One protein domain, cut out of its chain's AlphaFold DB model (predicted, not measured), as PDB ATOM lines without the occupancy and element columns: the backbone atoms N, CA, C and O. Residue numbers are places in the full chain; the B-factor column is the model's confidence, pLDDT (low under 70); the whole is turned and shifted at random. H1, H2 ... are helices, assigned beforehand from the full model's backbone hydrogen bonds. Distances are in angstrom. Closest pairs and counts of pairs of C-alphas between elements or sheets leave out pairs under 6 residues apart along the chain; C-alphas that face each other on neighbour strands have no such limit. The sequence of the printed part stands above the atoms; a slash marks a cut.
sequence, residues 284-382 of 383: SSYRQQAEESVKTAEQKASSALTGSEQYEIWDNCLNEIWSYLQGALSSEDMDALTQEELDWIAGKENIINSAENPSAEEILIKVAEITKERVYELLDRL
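AT A GLANCE: This is residues 284 to 382 of the 383 residues of an uncharacterized protein of uncultured Blautia sp (UniProt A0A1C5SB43). The longest helix, H3, makes one edge of a flat up-and-down bundle, each helix running against the one before it; H2 and H4 lie side by side in the middle, and H1 makes the other edge. The 99 printed residues, with four named helices and no named strand, are all helix in class and compact, with radius of gyration of the C-alphas 14.2 A and spans of 43 by 29 by 14 A.

HOW THE PARTS SIT: H3, residues 331 to 354, touches H4, residues 360 to 381, with residues 348 to 352 alone: C-alphas 352 and 363 are closest, 6.8 A, in a helical hairpin at a shallow tilt of 17 degrees. The hub H4 touches H2, residues 307 to 328, the same way at 18 degrees; C-alphas 311 and 368 are closest, 4.1 A. H2 and H1, residues 284 to 303, form a helical hairpin; C-alphas 301 and 310 are closest, 5.2 A. H1 touches H4 with residues 287 to 294 alone; C-alphas 290 and 379 are closest, 6.7 A. H1 and H3 are apart. Every O i to N i+4 pair is within hydrogen-bond range in H2, H3 and H4, and 15 of 16 in H1.

IN THESE COORDINATES: H3 is 34.7 A long, from C-alpha 331 at (44.348, -1.739, -19.339); H4 is 32.3 A, H2 31.0 A and H1 29.5 A, from C-alpha 284 at (57.100, 4.337, -31.827).

THE WHOLE: The C-alphas farthest apart, Ser 284 and Asn 357, are 45.2 A apart. The printed part has no cut, and its three links are tight. Among the 17 residues with pLDDT under 70 are 351 to 358.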
ATOM      1  N   SER A 284      56.481   4.357 -30.501       52.09
ATOM      2  CA  SER A 284      57.100   4.337 -31.827       52.09
ATOM      3  C   SER A 284      57.541   2.954 -32.349       52.09
ATOM      4  O   SER A 284      57.546   2.775 -33.564       52.09
ATOM      5  N   SER A 285      57.881   1.981 -31.489       69.06
ATOM      6  CA  SER A 285      58.325   0.636 -31.902       69.06
ATOM      7  C   SER A 285      57.154  -0.256 -32.317       69.06
ATOM      8  O   SER A 285      57.185  -0.842 -33.396       69.06
ATOM      9  N   TYR A 286      56.088  -0.318 -31.511       75.25
ATOM     10  CA  TYR A 286      54.916  -1.147 -31.818       75.25
ATOM     11  C   TYR A 286      54.181  -0.669 -33.064       75.25
ATOM     12  O   TYR A 286      53.773  -1.478 -33.891       75.25
ATOM     13  N   ARG A 287      54.085   0.650 -33.259       84.75
ATOM     14  CA  ARG A 287      53.505   1.208 -34.482       84.75
ATOM     15  C   ARG A 287      54.299   0.808 -35.730       84.75
ATOM     16  O   ARG A 287      53.697   0.469 -36.739       84.75
ATOM     17  N   GLN A 288      55.634   0.824 -35.670       81.94
ATOM     18  CA  GLN A 288      56.474   0.419 -36.805       81.94
ATOM     19  C   GLN A 288      56.305  -1.064 -37.147       81.94
ATOM     20  O   GLN A 288      56.171  -1.392 -38.324       81.94
ATOM     21  N   GLN A 289      56.264  -1.931 -36.133       80.69
ATOM     22  CA  GLN A 289      56.032  -3.367 -36.306       80.69
ATOM     23  C   GLN A 289      54.636  -3.633 -36.888       80.69
ATOM     24  O   GLN A 289      54.511  -4.309 -37.905       80.69
ATOM     25  N   ALA A 290      53.600  -2.984 -36.347       83.88
ATOM     26  CA  ALA A 290      52.238  -3.079 -36.863       83.88
ATOM     27  C   ALA A 290      52.124  -2.593 -38.322       83.88
ATOM     28  O   ALA A 290      51.472  -3.232 -39.145       83.88
ATOM     29  N   GLU A 291      52.791  -1.492 -38.685       89.81
ATOM     30  CA  GLU A 291      52.837  -1.008 -40.071       89.81
ATOM     31  C   GLU A 291      53.536  -1.996 -41.024       89.81
ATOM     32  O   GLU A 291      53.204  -2.043 -42.212       89.81
ATOM     33  N   GLU A 292      54.514  -2.767 -40.546       82.31
ATOM     34  CA  GLU A 292      55.193  -3.806 -41.326       82.31
ATOM     35  C   GLU A 292      54.328  -5.062 -41.499       82.31
ATOM     36  O   GLU A 292      54.215  -5.561 -42.627       82.31
ATOM     37  N   SER A 293      53.632  -5.504 -40.448       79.25
ATOM     38  CA  SER A 293      52.604  -6.553 -40.522       79.25
ATOM     39  C   SER A 293      51.520  -6.205 -41.539       79.25
ATOM     40  O   SER A 293      51.237  -6.998 -42.440       79.25
ATOM     41  N   VAL A 294      50.998  -4.973 -41.502       90.12
ATOM     42  CA  VAL A 294      49.988  -4.505 -42.469       90.12
ATOM     43  C   VAL A 294      50.532  -4.499 -43.895       90.12
ATOM     44  O   VAL A 294      49.857  -4.987 -44.800       90.12
ATOM     45  N   LYS A 295      51.759  -4.014 -44.132       90.81
ATOM     46  CA  LYS A 295      52.380  -4.059 -45.473       90.81
ATOM     47  C   LYS A 295      52.548  -5.488 -45.980       90.81
ATOM     48  O   LYS A 295      52.314  -5.759 -47.159       90.81
ATOM     49  N   THR A 296      52.948  -6.402 -45.101       81.94
ATOM     50  CA  THR A 296      53.108  -7.821 -45.431       81.94
ATOM     51  C   THR A 296      51.760  -8.451 -45.774       81.94
ATOM     52  O   THR A 296      51.649  -9.144 -46.789       81.94
ATOM     53  N   ALA A 297      50.722  -8.163 -44.987       81.38
ATOM     54  CA  ALA A 297      49.355  -8.596 -45.251       81.38
ATOM     55  C   ALA A 297      48.832  -8.032 -46.579       81.38
ATOM     56  O   ALA A 297      48.281  -8.783 -47.379       81.38
ATOM     57  N   GLU A 298      49.088  -6.759 -46.894       90.44
ATOM     58  CA  GLU A 298      48.736  -6.168 -48.190       90.44
ATOM     59  C   GLU A 298      49.406  -6.881 -49.359       90.44
ATOM     60  O   GLU A 298      48.752  -7.190 -50.361       90.44
ATOM     61  N   GLN A 299      50.705  -7.160 -49.240       86.31
ATOM     62  CA  GLN A 299      51.447  -7.857 -50.278       86.31
ATOM     63  C   GLN A 299      50.884  -9.265 -50.496       86.31
ATOM     64  O   GLN A 299      50.604  -9.631 -51.639       86.31
ATOM     65  N   LYS A 300      50.651 -10.026 -49.419       80.56
ATOM     66  CA  LYS A 300      50.063 -11.372 -49.484       80.56
ATOM     67  C   LYS A 300      48.640 -11.334 -50.056       80.56
ATOM     68  O   LYS A 300      48.349 -12.058 -51.010       80.56
ATOM     69  N   ALA A 301      47.786 -10.437 -49.563       84.00
ATOM     70  CA  ALA A 301      46.397 -10.299 -50.002       84.00
ATOM     71  C   ALA A 301      46.289  -9.879 -51.475       84.00
ATOM     72  O   ALA A 301      45.372 -10.306 -52.169       84.00
ATOM     73  N   SER A 302      47.247  -9.100 -51.993       85.38
ATOM     74  CA  SER A 302      47.291  -8.728 -53.416       85.38
ATOM     75  C   SER A 302      47.557  -9.907 -54.361       85.38
ATOM     76  O   SER A 302      47.245  -9.822 -55.551       85.38
ATOM     77  N   SER A 303      48.128 -10.996 -53.838       81.44
ATOM     78  CA  SER A 303      48.401 -12.237 -54.570       81.44
ATOM     79  C   SER A 303      47.389 -13.358 -54.314       81.44
ATOM     80  O   SER A 303      47.471 -14.386 -54.983       81.44
ATOM     81  N   ALA A 304      46.450 -13.162 -53.386       81.44
ATOM     82  CA  ALA A 304      45.428 -14.145 -53.044       81.44
ATOM     83  C   ALA A 304      44.438 -14.353 -54.203       81.44
ATOM     84  O   ALA A 304      44.010 -13.397 -54.860       81.44
ATOM     85  N   LEU A 305      44.079 -15.612 -54.453       79.88
ATOM     86  CA  LEU A 305      43.212 -16.031 -55.558       79.88
ATOM     87  C   LEU A 305      41.750 -16.188 -55.133       79.88
ATOM     88  O   LEU A 305      40.881 -16.197 -56.009       79.88
ATOM     89  N   THR A 306      41.482 -16.290 -53.828       79.69
ATOM     90  CA  THR A 306      40.135 -16.453 -53.265       79.69
ATOM     91  C   THR A 306      39.859 -15.480 -52.116       79.69
ATOM     92  O   THR A 306      40.769 -14.963 -51.461       79.69
ATOM     93  N   GLY A 307      38.580 -15.245 -51.834       74.06
ATOM     94  CA  GLY A 307      38.118 -14.479 -50.682       74.06
ATOM     95  C   GLY A 307      38.459 -15.142 -49.346       74.06
ATOM     96  O   GLY A 307      38.661 -14.428 -48.370       74.06
ATOM     97  N   SER A 308      38.568 -16.477 -49.293       74.50
ATOM     98  CA  SER A 308      38.989 -17.193 -48.078       74.50
ATOM     99  C   SER A 308      40.451 -16.910 -47.737       74.50
ATOM    100  O   SER A 308      40.750 -16.554 -46.603       74.50
ATOM    101  N   GLU A 309      41.344 -16.973 -48.730       73.81
ATOM    102  CA  GLU A 309      42.762 -16.640 -48.555       73.81
ATOM    103  C   GLU A 309      42.924 -15.174 -48.136       73.81
ATOM    104  O   GLU A 309      43.692 -14.864 -47.229       73.81
ATOM    105  N   GLN A 310      42.168 -14.256 -48.756       76.00
ATOM    106  CA  GLN A 310      42.177 -12.849 -48.346       76.00
ATOM    107  C   GLN A 310      41.697 -12.672 -46.904       76.00
ATOM    108  O   GLN A 310      42.295 -11.893 -46.168       76.00
ATOM    109  N   TYR A 311      40.642 -13.379 -46.501       76.56
ATOM    110  CA  TYR A 311      40.121 -13.312 -45.141       76.56
ATOM    111  C   TYR A 311      41.152 -13.792 -44.117       76.56
ATOM    112  O   TYR A 311      41.447 -13.041 -43.197       76.56
ATOM    113  N   GLU A 312      41.754 -14.968 -44.311       73.56
ATOM    114  CA  GLU A 312      42.774 -15.513 -43.401       73.56
ATOM    115  C   GLU A 312      43.990 -14.588 -43.267       73.56
ATOM    116  O   GLU A 312      44.504 -14.380 -42.171       73.56
ATOM    117  N   ILE A 313      44.441 -13.979 -44.369       72.12
ATOM    118  CA  ILE A 313      45.559 -13.024 -44.340       72.12
ATOM    119  C   ILE A 313      45.215 -11.804 -43.477       72.12
ATOM    120  O   ILE A 313      46.044 -11.363 -42.678       72.12
ATOM    121  N   TRP A 314      44.012 -11.250 -43.636       84.75
ATOM    122  CA  TRP A 314      43.584 -10.082 -42.869       84.75
ATOM    123  C   TRP A 314      43.240 -10.411 -41.419       84.75
ATOM    124  O   TRP A 314      43.500  -9.584 -40.553       84.75
ATOM    125  N   ASP A 315      42.704 -11.598 -41.147       77.75
ATOM    126  CA  ASP A 315      42.381 -12.069 -39.798       77.75
ATOM    127  C   ASP A 315      43.653 -12.313 -38.973       77.75
ATOM    128  O   ASP A 315      43.788 -11.797 -37.866       77.75
ATOM    129  N   ASN A 316      44.666 -12.949 -39.569       68.12
ATOM    130  CA  ASN A 316      45.987 -13.078 -38.952       68.12
ATOM    131  C   ASN A 316      46.620 -11.707 -38.667       68.12
ATOM    132  O   ASN A 316      47.106 -11.463 -37.565       68.12
ATOM    133  N   CYS A 317      46.553 -10.778 -39.628       74.31
ATOM    134  CA  CYS A 317      47.052  -9.416 -39.431       74.31
ATOM    135  C   CYS A 317      46.293  -8.669 -38.319       74.31
ATOM    136  O   CYS A 317      46.890  -7.859 -37.613       74.31
ATOM    137  N   LEU A 318      44.990  -8.915 -38.155       81.31
ATOM    138  CA  LEU A 318      44.187  -8.340 -37.075       81.31
ATOM    139  C   LEU A 318      44.683  -8.828 -35.714       81.31
ATOM    140  O   LEU A 318      44.893  -8.006 -34.823       81.31
ATOM    141  N   ASN A 319      44.942 -10.130 -35.585       69.25
ATOM    142  CA  ASN A 319      45.468 -10.736 -34.360       69.25
ATOM    143  C   ASN A 319      46.889 -10.241 -34.031       69.25
ATOM    144  O   ASN A 319      47.200  -9.977 -32.870       69.25
ATOM    145  N   GLU A 320      47.735 -10.025 -35.044       68.94
ATOM    146  CA  GLU A 320      49.050  -9.394 -34.864       68.94
ATOM    147  C   GLU A 320      48.928  -7.946 -34.356       68.94
ATOM    148  O   GLU A 320      49.598  -7.567 -33.401       68.94
ATOM    149  N   ILE A 321      48.035  -7.126 -34.926       79.88
ATOM    150  CA  ILE A 321      47.831  -5.749 -34.435       79.88
ATOM    151  C   ILE A 321      47.243  -5.740 -33.026       79.88
ATOM    152  O   ILE A 321      47.608  -4.884 -32.216       79.88
ATOM    153  N   TRP A 322      46.360  -6.687 -32.714       75.94
ATOM    154  CA  TRP A 322      45.802  -6.847 -31.378       75.94
ATOM    155  C   TRP A 322      46.893  -7.074 -30.324       75.94
ATOM    156  O   TRP A 322      46.869  -6.419 -29.281       75.94
ATOM    157  N   SER A 323      47.895  -7.913 -30.614       73.94
ATOM    158  CA  SER A 323      49.016  -8.149 -29.692       73.94
ATOM    159  C   SER A 323      49.870  -6.891 -29.485       73.94
ATOM    160  O   SER A 323      50.236  -6.561 -28.354       73.94
ATOM    161  N   TYR A 324      50.098  -6.099 -30.540       79.88
ATOM    162  CA  TYR A 324      50.774  -4.803 -30.417       79.88
ATOM    163  C   TYR A 324      49.969  -3.799 -29.584       79.88
ATOM    164  O   TYR A 324      50.547  -3.045 -28.799       79.88
ATOM    165  N   LEU A 325      48.640  -3.791 -29.709       77.00
ATOM    166  CA  LEU A 325      47.757  -2.946 -28.903       77.00
ATOM    167  C   LEU A 325      47.764  -3.349 -27.429       77.00
ATOM    168  O   LEU A 325      47.823  -2.463 -26.578       77.00
ATOM    169  N   GLN A 326      47.796  -4.649 -27.126       72.25
ATOM    170  CA  GLN A 326      47.938  -5.157 -25.756       72.25
ATOM    171  C   GLN A 326      49.231  -4.669 -25.086       72.25
ATOM    172  O   GLN A 326      49.225  -4.384 -23.890       72.25
ATOM    173  N   GLY A 327      50.317  -4.525 -25.852       72.75
ATOM    174  CA  GLY A 327      51.575  -3.949 -25.366       72.75
ATOM    175  C   GLY A 327      51.601  -2.415 -25.305       72.75
ATOM    176  O   GLY A 327      52.379  -1.845 -24.539       72.75
ATOM    177  N   ALA A 328      50.778  -1.728 -26.104       77.75
ATOM    178  CA  ALA A 328      50.843  -0.275 -26.283       77.75
ATOM    179  C   ALA A 328      49.782   0.525 -25.506       77.75
ATOM    180  O   ALA A 328      50.036   1.677 -25.142       77.75
ATOM    181  N   LEU A 329      48.593  -0.036 -25.280       76.50
ATOM    182  CA  LEU A 329      47.465   0.645 -24.643       76.50
ATOM    183  C   LEU A 329      47.400   0.375 -23.135       76.50
ATOM    184  O   LEU A 329      47.928  -0.609 -22.620       76.50
ATOM    185  N   SER A 330      46.731   1.268 -22.401       78.12
ATOM    186  CA  SER A 330      46.448   1.033 -20.984       78.12
ATOM    187  C   SER A 330      45.410  -0.081 -20.813       78.12
ATOM    188  O   SER A 330      44.604  -0.322 -21.706       78.12
ATOM    189  N   SER A 331      45.372  -0.724 -19.641       61.41
ATOM    190  CA  SER A 331      44.348  -1.739 -19.339       61.41
ATOM    191  C   SER A 331      42.918  -1.207 -19.513       61.41
ATOM    192  O   SER A 331      42.063  -1.935 -19.996       61.41
ATOM    193  N   GLU A 332      42.660   0.059 -19.161       72.06
ATOM    194  CA  GLU A 332      41.335   0.679 -19.326       72.06
ATOM    195  C   GLU A 332      40.984   0.874 -20.811       72.06
ATOM    196  O   GLU A 332      39.858   0.595 -21.226       72.06
ATOM    197  N   ASP A 333      41.955   1.301 -21.623       78.06
ATOM    198  CA  ASP A 333      41.771   1.469 -23.068       78.06
ATOM    199  C   ASP A 333      41.624   0.115 -23.780       78.06
ATOM    200  O   ASP A 333      40.811  -0.006 -24.697       78.06
ATOM    201  N   MET A 334      42.357  -0.913 -23.338       84.00
ATOM    202  CA  MET A 334      42.232  -2.281 -23.851       84.00
ATOM    203  C   MET A 334      40.898  -2.927 -23.484       84.00
ATOM    204  O   MET A 334      40.310  -3.592 -24.333       84.00
ATOM    205  N   ASP A 335      40.376  -2.714 -22.274       66.06
ATOM    206  CA  ASP A 335      39.053  -3.222 -21.883       66.06
ATOM    207  C   ASP A 335      37.947  -2.592 -22.743       66.06
ATOM    208  O   ASP A 335      37.054  -3.282 -23.245       66.06
ATOM    209  N   ALA A 336      38.026  -1.275 -22.962       76.00
ATOM    210  CA  ALA A 336      37.106  -0.569 -23.846       76.00
ATOM    211  C   ALA A 336      37.211  -1.086 -25.289       76.00
ATOM    212  O   ALA A 336      36.189  -1.370 -25.917       76.00
ATOM    213  N   LEU A 337      38.435  -1.266 -25.792       76.88
ATOM    214  CA  LEU A 337      38.678  -1.776 -27.136       76.88
ATOM    215  C   LEU A 337      38.221  -3.231 -27.305       76.88
ATOM    216  O   LEU A 337      37.697  -3.582 -28.356       76.88
ATOM    217  N   THR A 338      38.344  -4.060 -26.268       71.00
ATOM    218  CA  THR A 338      37.838  -5.444 -26.250       71.00
ATOM    219  C   THR A 338      36.329  -5.471 -26.402       71.00
ATOM    220  O   THR A 338      35.797  -6.255 -27.184       71.00
ATOM    221  N   GLN A 339      35.619  -4.569 -25.724       66.94
ATOM    222  CA  GLN A 339      34.176  -4.463 -25.909       66.94
ATOM    223  C   GLN A 339      33.813  -3.979 -27.321       66.94
ATOM    224  O   GLN A 339      32.871  -4.506 -27.912       66.94
ATOM    225  N   GLU A 340      34.568  -3.026 -27.883       82.69
ATOM    226  CA  GLU A 340      34.402  -2.610 -29.285       82.69
ATOM    227  C   GLU A 340      34.634  -3.781 -30.257       82.69
ATOM    228  O   GLU A 340      33.906  -3.907 -31.241       82.69
ATOM    229  N   GLU A 341      35.617  -4.643 -29.985       81.81
ATOM    230  CA  GLU A 341      35.947  -5.805 -30.814       81.81
ATOM    231  C   GLU A 341      34.862  -6.884 -30.754       81.81
ATOM    232  O   GLU A 341      34.426  -7.384 -31.790       81.81
ATOM    233  N   LEU A 342      34.338  -7.181 -29.561       70.56
ATOM    234  CA  LEU A 342      33.206  -8.097 -29.387       70.56
ATOM    235  C   LEU A 342      31.954  -7.600 -30.124       70.56
ATOM    236  O   LEU A 342      31.273  -8.377 -30.803       70.56
ATOM    237  N   ASP A 343      31.667  -6.302 -30.033       77.19
ATOM    238  CA  ASP A 343      30.547  -5.681 -30.740       77.19
ATOM    239  C   ASP A 343      30.768  -5.702 -32.263       77.19
ATOM    240  O   ASP A 343      29.825  -5.931 -33.030       77.19
ATOM    241  N   TRP A 344      32.009  -5.509 -32.718       85.94
ATOM    242  CA  TRP A 344      32.381  -5.595 -34.130       85.94
ATOM    243  C   TRP A 344      32.240  -7.019 -34.681       85.94
ATOM    244  O   TRP A 344      31.644  -7.193 -35.748       85.94
ATOM    245  N   ILE A 345      32.687  -8.043 -33.946       75.12
ATOM    246  CA  ILE A 345      32.508  -9.461 -34.303       75.12
ATOM    247  C   ILE A 345      31.017  -9.786 -34.449       75.12
ATOM    248  O   ILE A 345      30.594 -10.296 -35.490       75.12
ATOM    249  N   ALA A 346      30.188  -9.390 -33.477       72.50
ATOM    250  CA  ALA A 346      28.736  -9.558 -33.563       72.50
ATOM    251  C   ALA A 346      28.122  -8.776 -34.747       72.50
ATOM    252  O   ALA A 346      27.139  -9.197 -35.368       72.50
ATOM    253  N   GLY A 347      28.697  -7.624 -35.098       75.38
ATOM    254  CA  GLY A 347      28.337  -6.840 -36.278       75.38
ATOM    255  C   GLY A 347      28.649  -7.555 -37.597       75.38
ATOM    256  O   GLY A 347      27.790  -7.587 -38.488       75.38
ATOM    257  N   LYS A 348      29.829  -8.179 -37.711       76.62
ATOM    258  CA  LYS A 348      30.244  -8.974 -38.881       76.62
ATOM    259  C   LYS A 348      29.257 -10.103 -39.175       76.62
ATOM    260  O   LYS A 348      28.810 -10.243 -40.316       76.62
ATOM    261  N   GLU A 349      28.836 -10.846 -38.153       65.75
ATOM    262  CA  GLU A 349      27.867 -11.947 -38.289       65.75
ATOM    263  C   GLU A 349      26.515 -11.487 -38.862       65.75
ATOM    264  O   GLU A 349      25.885 -12.176 -39.670       65.75
ATOM    265  N   ASN A 350      26.065 -10.281 -38.515       70.06
ATOM    266  CA  ASN A 350      24.821  -9.721 -39.048       70.06
ATOM    267  C   ASN A 350      24.925  -9.331 -40.534       70.06
ATOM    268  O   ASN A 350      23.943  -9.436 -41.279       70.06
ATOM    269  N   ILE A 351      26.104  -8.914 -41.001       68.06
ATOM    270  CA  ILE A 351      26.357  -8.606 -42.420       68.06
ATOM    271  C   ILE A 351      26.356  -9.891 -43.253       68.06
ATOM    272  O   ILE A 351      25.782  -9.914 -44.344       68.06
ATOM    273  N   ILE A 352      26.915 -10.971 -42.706       64.75
ATOM    274  CA  ILE A 352      26.899 -12.310 -43.307       64.75
ATOM    275  C   ILE A 352      25.451 -12.823 -43.452       64.75
ATOM    276  O   ILE A 352      25.060 -13.340 -44.503       64.75
ATOM    277  N   ASN A 353      24.613 -12.604 -42.433       64.94
ATOM    278  CA  ASN A 353      23.225 -13.079 -42.403       64.94
ATOM    279  C   ASN A 353      22.236 -12.244 -43.240       64.94
ATOM    280  O   ASN A 353      21.231 -12.778 -43.715       64.94
ATOM    281  N   SER A 354      22.501 -10.951 -43.445       63.88
ATOM    282  CA  SER A 354      21.606 -10.027 -44.166       63.88
ATOM    283  C   SER A 354      21.816  -9.984 -45.686       63.88
ATOM    284  O   SER A 354      21.076  -9.297 -46.393       63.88
ATOM    285  N   ALA A 355      22.796 -10.720 -46.213       58.78
ATOM    286  CA  ALA A 355      23.116 -10.695 -47.630       58.78
ATOM    287  C   ALA A 355      22.105 -11.524 -48.461       58.78
ATOM    288  O   ALA A 355      22.126 -12.761 -48.473       58.78
ATOM    289  N   GLU A 356      21.194 -10.832 -49.155       56.12
ATOM    290  CA  GLU A 356      20.240 -11.432 -50.095       56.12
ATOM    291  C   GLU A 356      20.918 -11.731 -51.445       56.12
ATOM    292  O   GLU A 356      21.318 -10.820 -52.165       56.12
ATOM    293  N   ASN A 357      21.004 -13.017 -51.810       60.88
ATOM    294  CA  ASN A 357      21.486 -13.514 -53.112       60.88
ATOM    295  C   ASN A 357      22.967 -13.278 -53.550       60.88
ATOM    296  O   ASN A 357      23.203 -13.362 -54.757       60.88
ATOM    297  N   PRO A 358      23.986 -13.058 -52.689       62.47
ATOM    298  CA  PRO A 358      25.383 -13.131 -53.139       62.47
ATOM    299  C   PRO A 358      25.864 -14.587 -53.271       62.47
ATOM    300  O   PRO A 358      25.376 -15.493 -52.584       62.47
ATOM    301  N   SER A 359      26.847 -14.807 -54.139       72.31
ATOM    302  CA  SER A 359      27.633 -16.042 -54.160       72.31
ATOM    303  C   SER A 359      28.486 -16.168 -52.890       72.31
ATOM    304  O   SER A 359      28.793 -15.179 -52.228       72.31
ATOM    305  N   ALA A 360      28.873 -17.396 -52.545       70.00
ATOM    306  CA  ALA A 360      29.739 -17.683 -51.400       70.00
ATOM    307  C   ALA A 360      31.059 -16.886 -51.438       70.00
ATOM    308  O   ALA A 360      31.488 -16.342 -50.424       70.00
ATOM    309  N   GLU A 361      31.631 -16.741 -52.632       75.25
ATOM    310  CA  GLU A 361      32.862 -15.989 -52.869       75.25
ATOM    311  C   GLU A 361      32.688 -14.481 -52.622       75.25
ATOM    312  O   GLU A 361      33.527 -13.846 -51.991       75.25
ATOM    313  N   GLU A 362      31.558 -13.899 -53.035       78.94
ATOM    314  CA  GLU A 362      31.253 -12.483 -52.777       78.94
ATOM    315  C   GLU A 362      31.060 -12.189 -51.282       78.94
ATOM    316  O   GLU A 362      31.362 -11.084 -50.829       78.94
ATOM    317  N   ILE A 363      30.567 -13.162 -50.504       78.31
ATOM    318  CA  ILE A 363      30.479 -13.041 -49.043       78.31
ATOM    319  C   ILE A 363      31.887 -13.019 -48.444       78.31
ATOM    320  O   ILE A 363      32.184 -12.119 -47.664       78.31
ATOM    321  N   LEU A 364      32.751 -13.960 -48.827       78.25
ATOM    322  CA  LEU A 364      34.114 -14.067 -48.295       78.25
ATOM    323  C   LEU A 364      34.965 -12.835 -48.619       78.25
ATOM    324  O   LEU A 364      35.604 -12.294 -47.721       78.25
ATOM    325  N   ILE A 365      34.900 -12.325 -49.853       82.69
ATOM    326  CA  ILE A 365      35.583 -11.079 -50.241       82.69
ATOM    327  C   ILE A 365      35.113  -9.914 -49.365       82.69
ATOM    328  O   ILE A 365      35.925  -9.149 -48.854       82.69
ATOM    329  N   LYS A 366      33.801  -9.798 -49.136       84.31
ATOM    330  CA  LYS A 366      33.247  -8.721 -48.312       84.31
ATOM    331  C   LYS A 366      33.659  -8.834 -46.844       84.31
ATOM    332  O   LYS A 366      33.892  -7.817 -46.200       84.31
ATOM    333  N   VAL A 367      33.734 -10.048 -46.298       80.44
ATOM    334  CA  VAL A 367      34.212 -10.261 -44.925       80.44
ATOM    335  C   VAL A 367      35.703  -9.925 -44.832       80.44
ATOM    336  O   VAL A 367      36.089  -9.218 -43.907       80.44
ATOM    337  N   ALA A 368      36.517 -10.324 -45.813       84.25
ATOM    338  CA  ALA A 368      37.927  -9.947 -45.885       84.25
ATOM    339  C   ALA A 368      38.122  -8.420 -45.946       84.25
ATOM    340  O   ALA A 368      38.980  -7.883 -45.249       84.25
ATOM    341  N   GLU A 369      37.298  -7.705 -46.721       88.44
ATOM    342  CA  GLU A 369      37.307  -6.237 -46.774       88.44
ATOM    343  C   GLU A 369      36.970  -5.603 -45.417       88.44
ATOM    344  O   GLU A 369      37.661  -4.683 -44.986       88.44
ATOM    345  N   ILE A 370      35.960  -6.115 -44.709       86.44
ATOM    346  CA  ILE A 370      35.581  -5.609 -43.381       86.44
ATOM    347  C   ILE A 370      36.686  -5.882 -42.350       86.44
ATOM    348  O   ILE A 370      36.998  -5.010 -41.540       86.44
ATOM    349  N   THR A 371      37.306  -7.066 -42.384       86.19
ATOM    350  CA  THR A 371      38.453  -7.397 -41.524       86.19
ATOM    351  C   THR A 371      39.638  -6.480 -41.819       86.19
ATOM    352  O   THR A 371      40.229  -5.929 -40.894       86.19
ATOM    353  N   LYS A 372      39.927  -6.211 -43.098       92.81
ATOM    354  CA  LYS A 372      40.939  -5.231 -43.506       92.81
ATOM    355  C   LYS A 372      40.644  -3.830 -42.962       92.81
ATOM    356  O   LYS A 372      41.553  -3.166 -42.475       92.81
ATOM    357  N   GLU A 373      39.408  -3.348 -43.061       93.19
ATOM    358  CA  GLU A 373      39.034  -2.035 -42.515       93.19
ATOM    359  C   GLU A 373      39.291  -1.977 -41.005       93.19
ATOM    360  O   GLU A 373      39.881  -1.011 -40.520       93.19
ATOM    361  N   ARG A 374      38.955  -3.049 -40.277       92.94
ATOM    362  CA  ARG A 374      39.196  -3.137 -38.836       92.94
ATOM    363  C   ARG A 374      40.680  -3.138 -38.473       92.94
ATOM    364  O   ARG A 374      41.066  -2.419 -37.561       92.94
ATOM    365  N   VAL A 375      41.514  -3.860 -39.220       91.94
ATOM    366  CA  VAL A 375      42.987  -3.832 -39.098       91.94
ATOM    367  C   VAL A 375      43.513  -2.393 -39.144       91.94
ATOM    368  O   VAL A 375      44.315  -1.996 -38.301       91.94
ATOM    369  N   TYR A 376      43.026  -1.579 -40.083       93.25
ATOM    370  CA  TYR A 376      43.421  -0.172 -40.189       93.25
ATOM    371  C   TYR A 376      42.888   0.699 -39.044       93.25
ATOM    372  O   TYR A 376      43.616   1.560 -38.550       93.25
ATOM    373  N   GLU A 377      41.656   0.468 -38.582       93.44
ATOM    374  CA  GLU A 377      41.124   1.153 -37.396       93.44
ATOM    375  C   GLU A 377      41.951   0.855 -36.140       93.44
ATOM    376  O   GLU A 377      42.202   1.761 -35.346       93.44
ATOM    377  N   LEU A 378      42.372  -0.401 -35.964       89.88
ATOM    378  CA  LEU A 378      43.214  -0.849 -34.857       89.88
ATOM    379  C   LEU A 378      44.629  -0.264 -34.961       89.88
ATOM    380  O   LEU A 378      45.159   0.227 -33.966       89.88
ATOM    381  N   LEU A 379      45.208  -0.215 -36.165       90.44
ATOM    382  CA  LEU A 379      46.499   0.436 -36.406       90.44
ATOM    383  C   LEU A 379      46.477   1.916 -35.995       90.44
ATOM    384  O   LEU A 379      47.428   2.403 -35.388       90.44
ATOM    385  N   ASP A 380      45.388   2.636 -36.273       90.38
ATOM    386  CA  ASP A 380      45.239   4.047 -35.896       90.38
ATOM    387  C   ASP A 380      45.157   4.268 -34.373       90.38
ATOM    388  O   ASP A 380      45.400   5.384 -33.901       90.38
ATOM    389  N   ARG A 381      44.851   3.223 -33.587       86.88
ATOM    390  CA  ARG A 381      44.887   3.270 -32.114       86.88
ATOM    391  C   ARG A 381      46.314   3.212 -31.561       86.88
ATOM    392  O   ARG A 381      46.530   3.666 -30.440       86.88
ATOM    393  N   LEU A 382      47.289   2.736 -32.341       81.50
ATOM    394  CA  LEU A 382      48.718   2.829 -32.030       81.50
ATOM    395  C   LEU A 382      49.210   4.245 -32.376       81.50
ATOM    396  O   LEU A 382      49.804   4.475 -33.431       81.50
TER     397      LEU A 382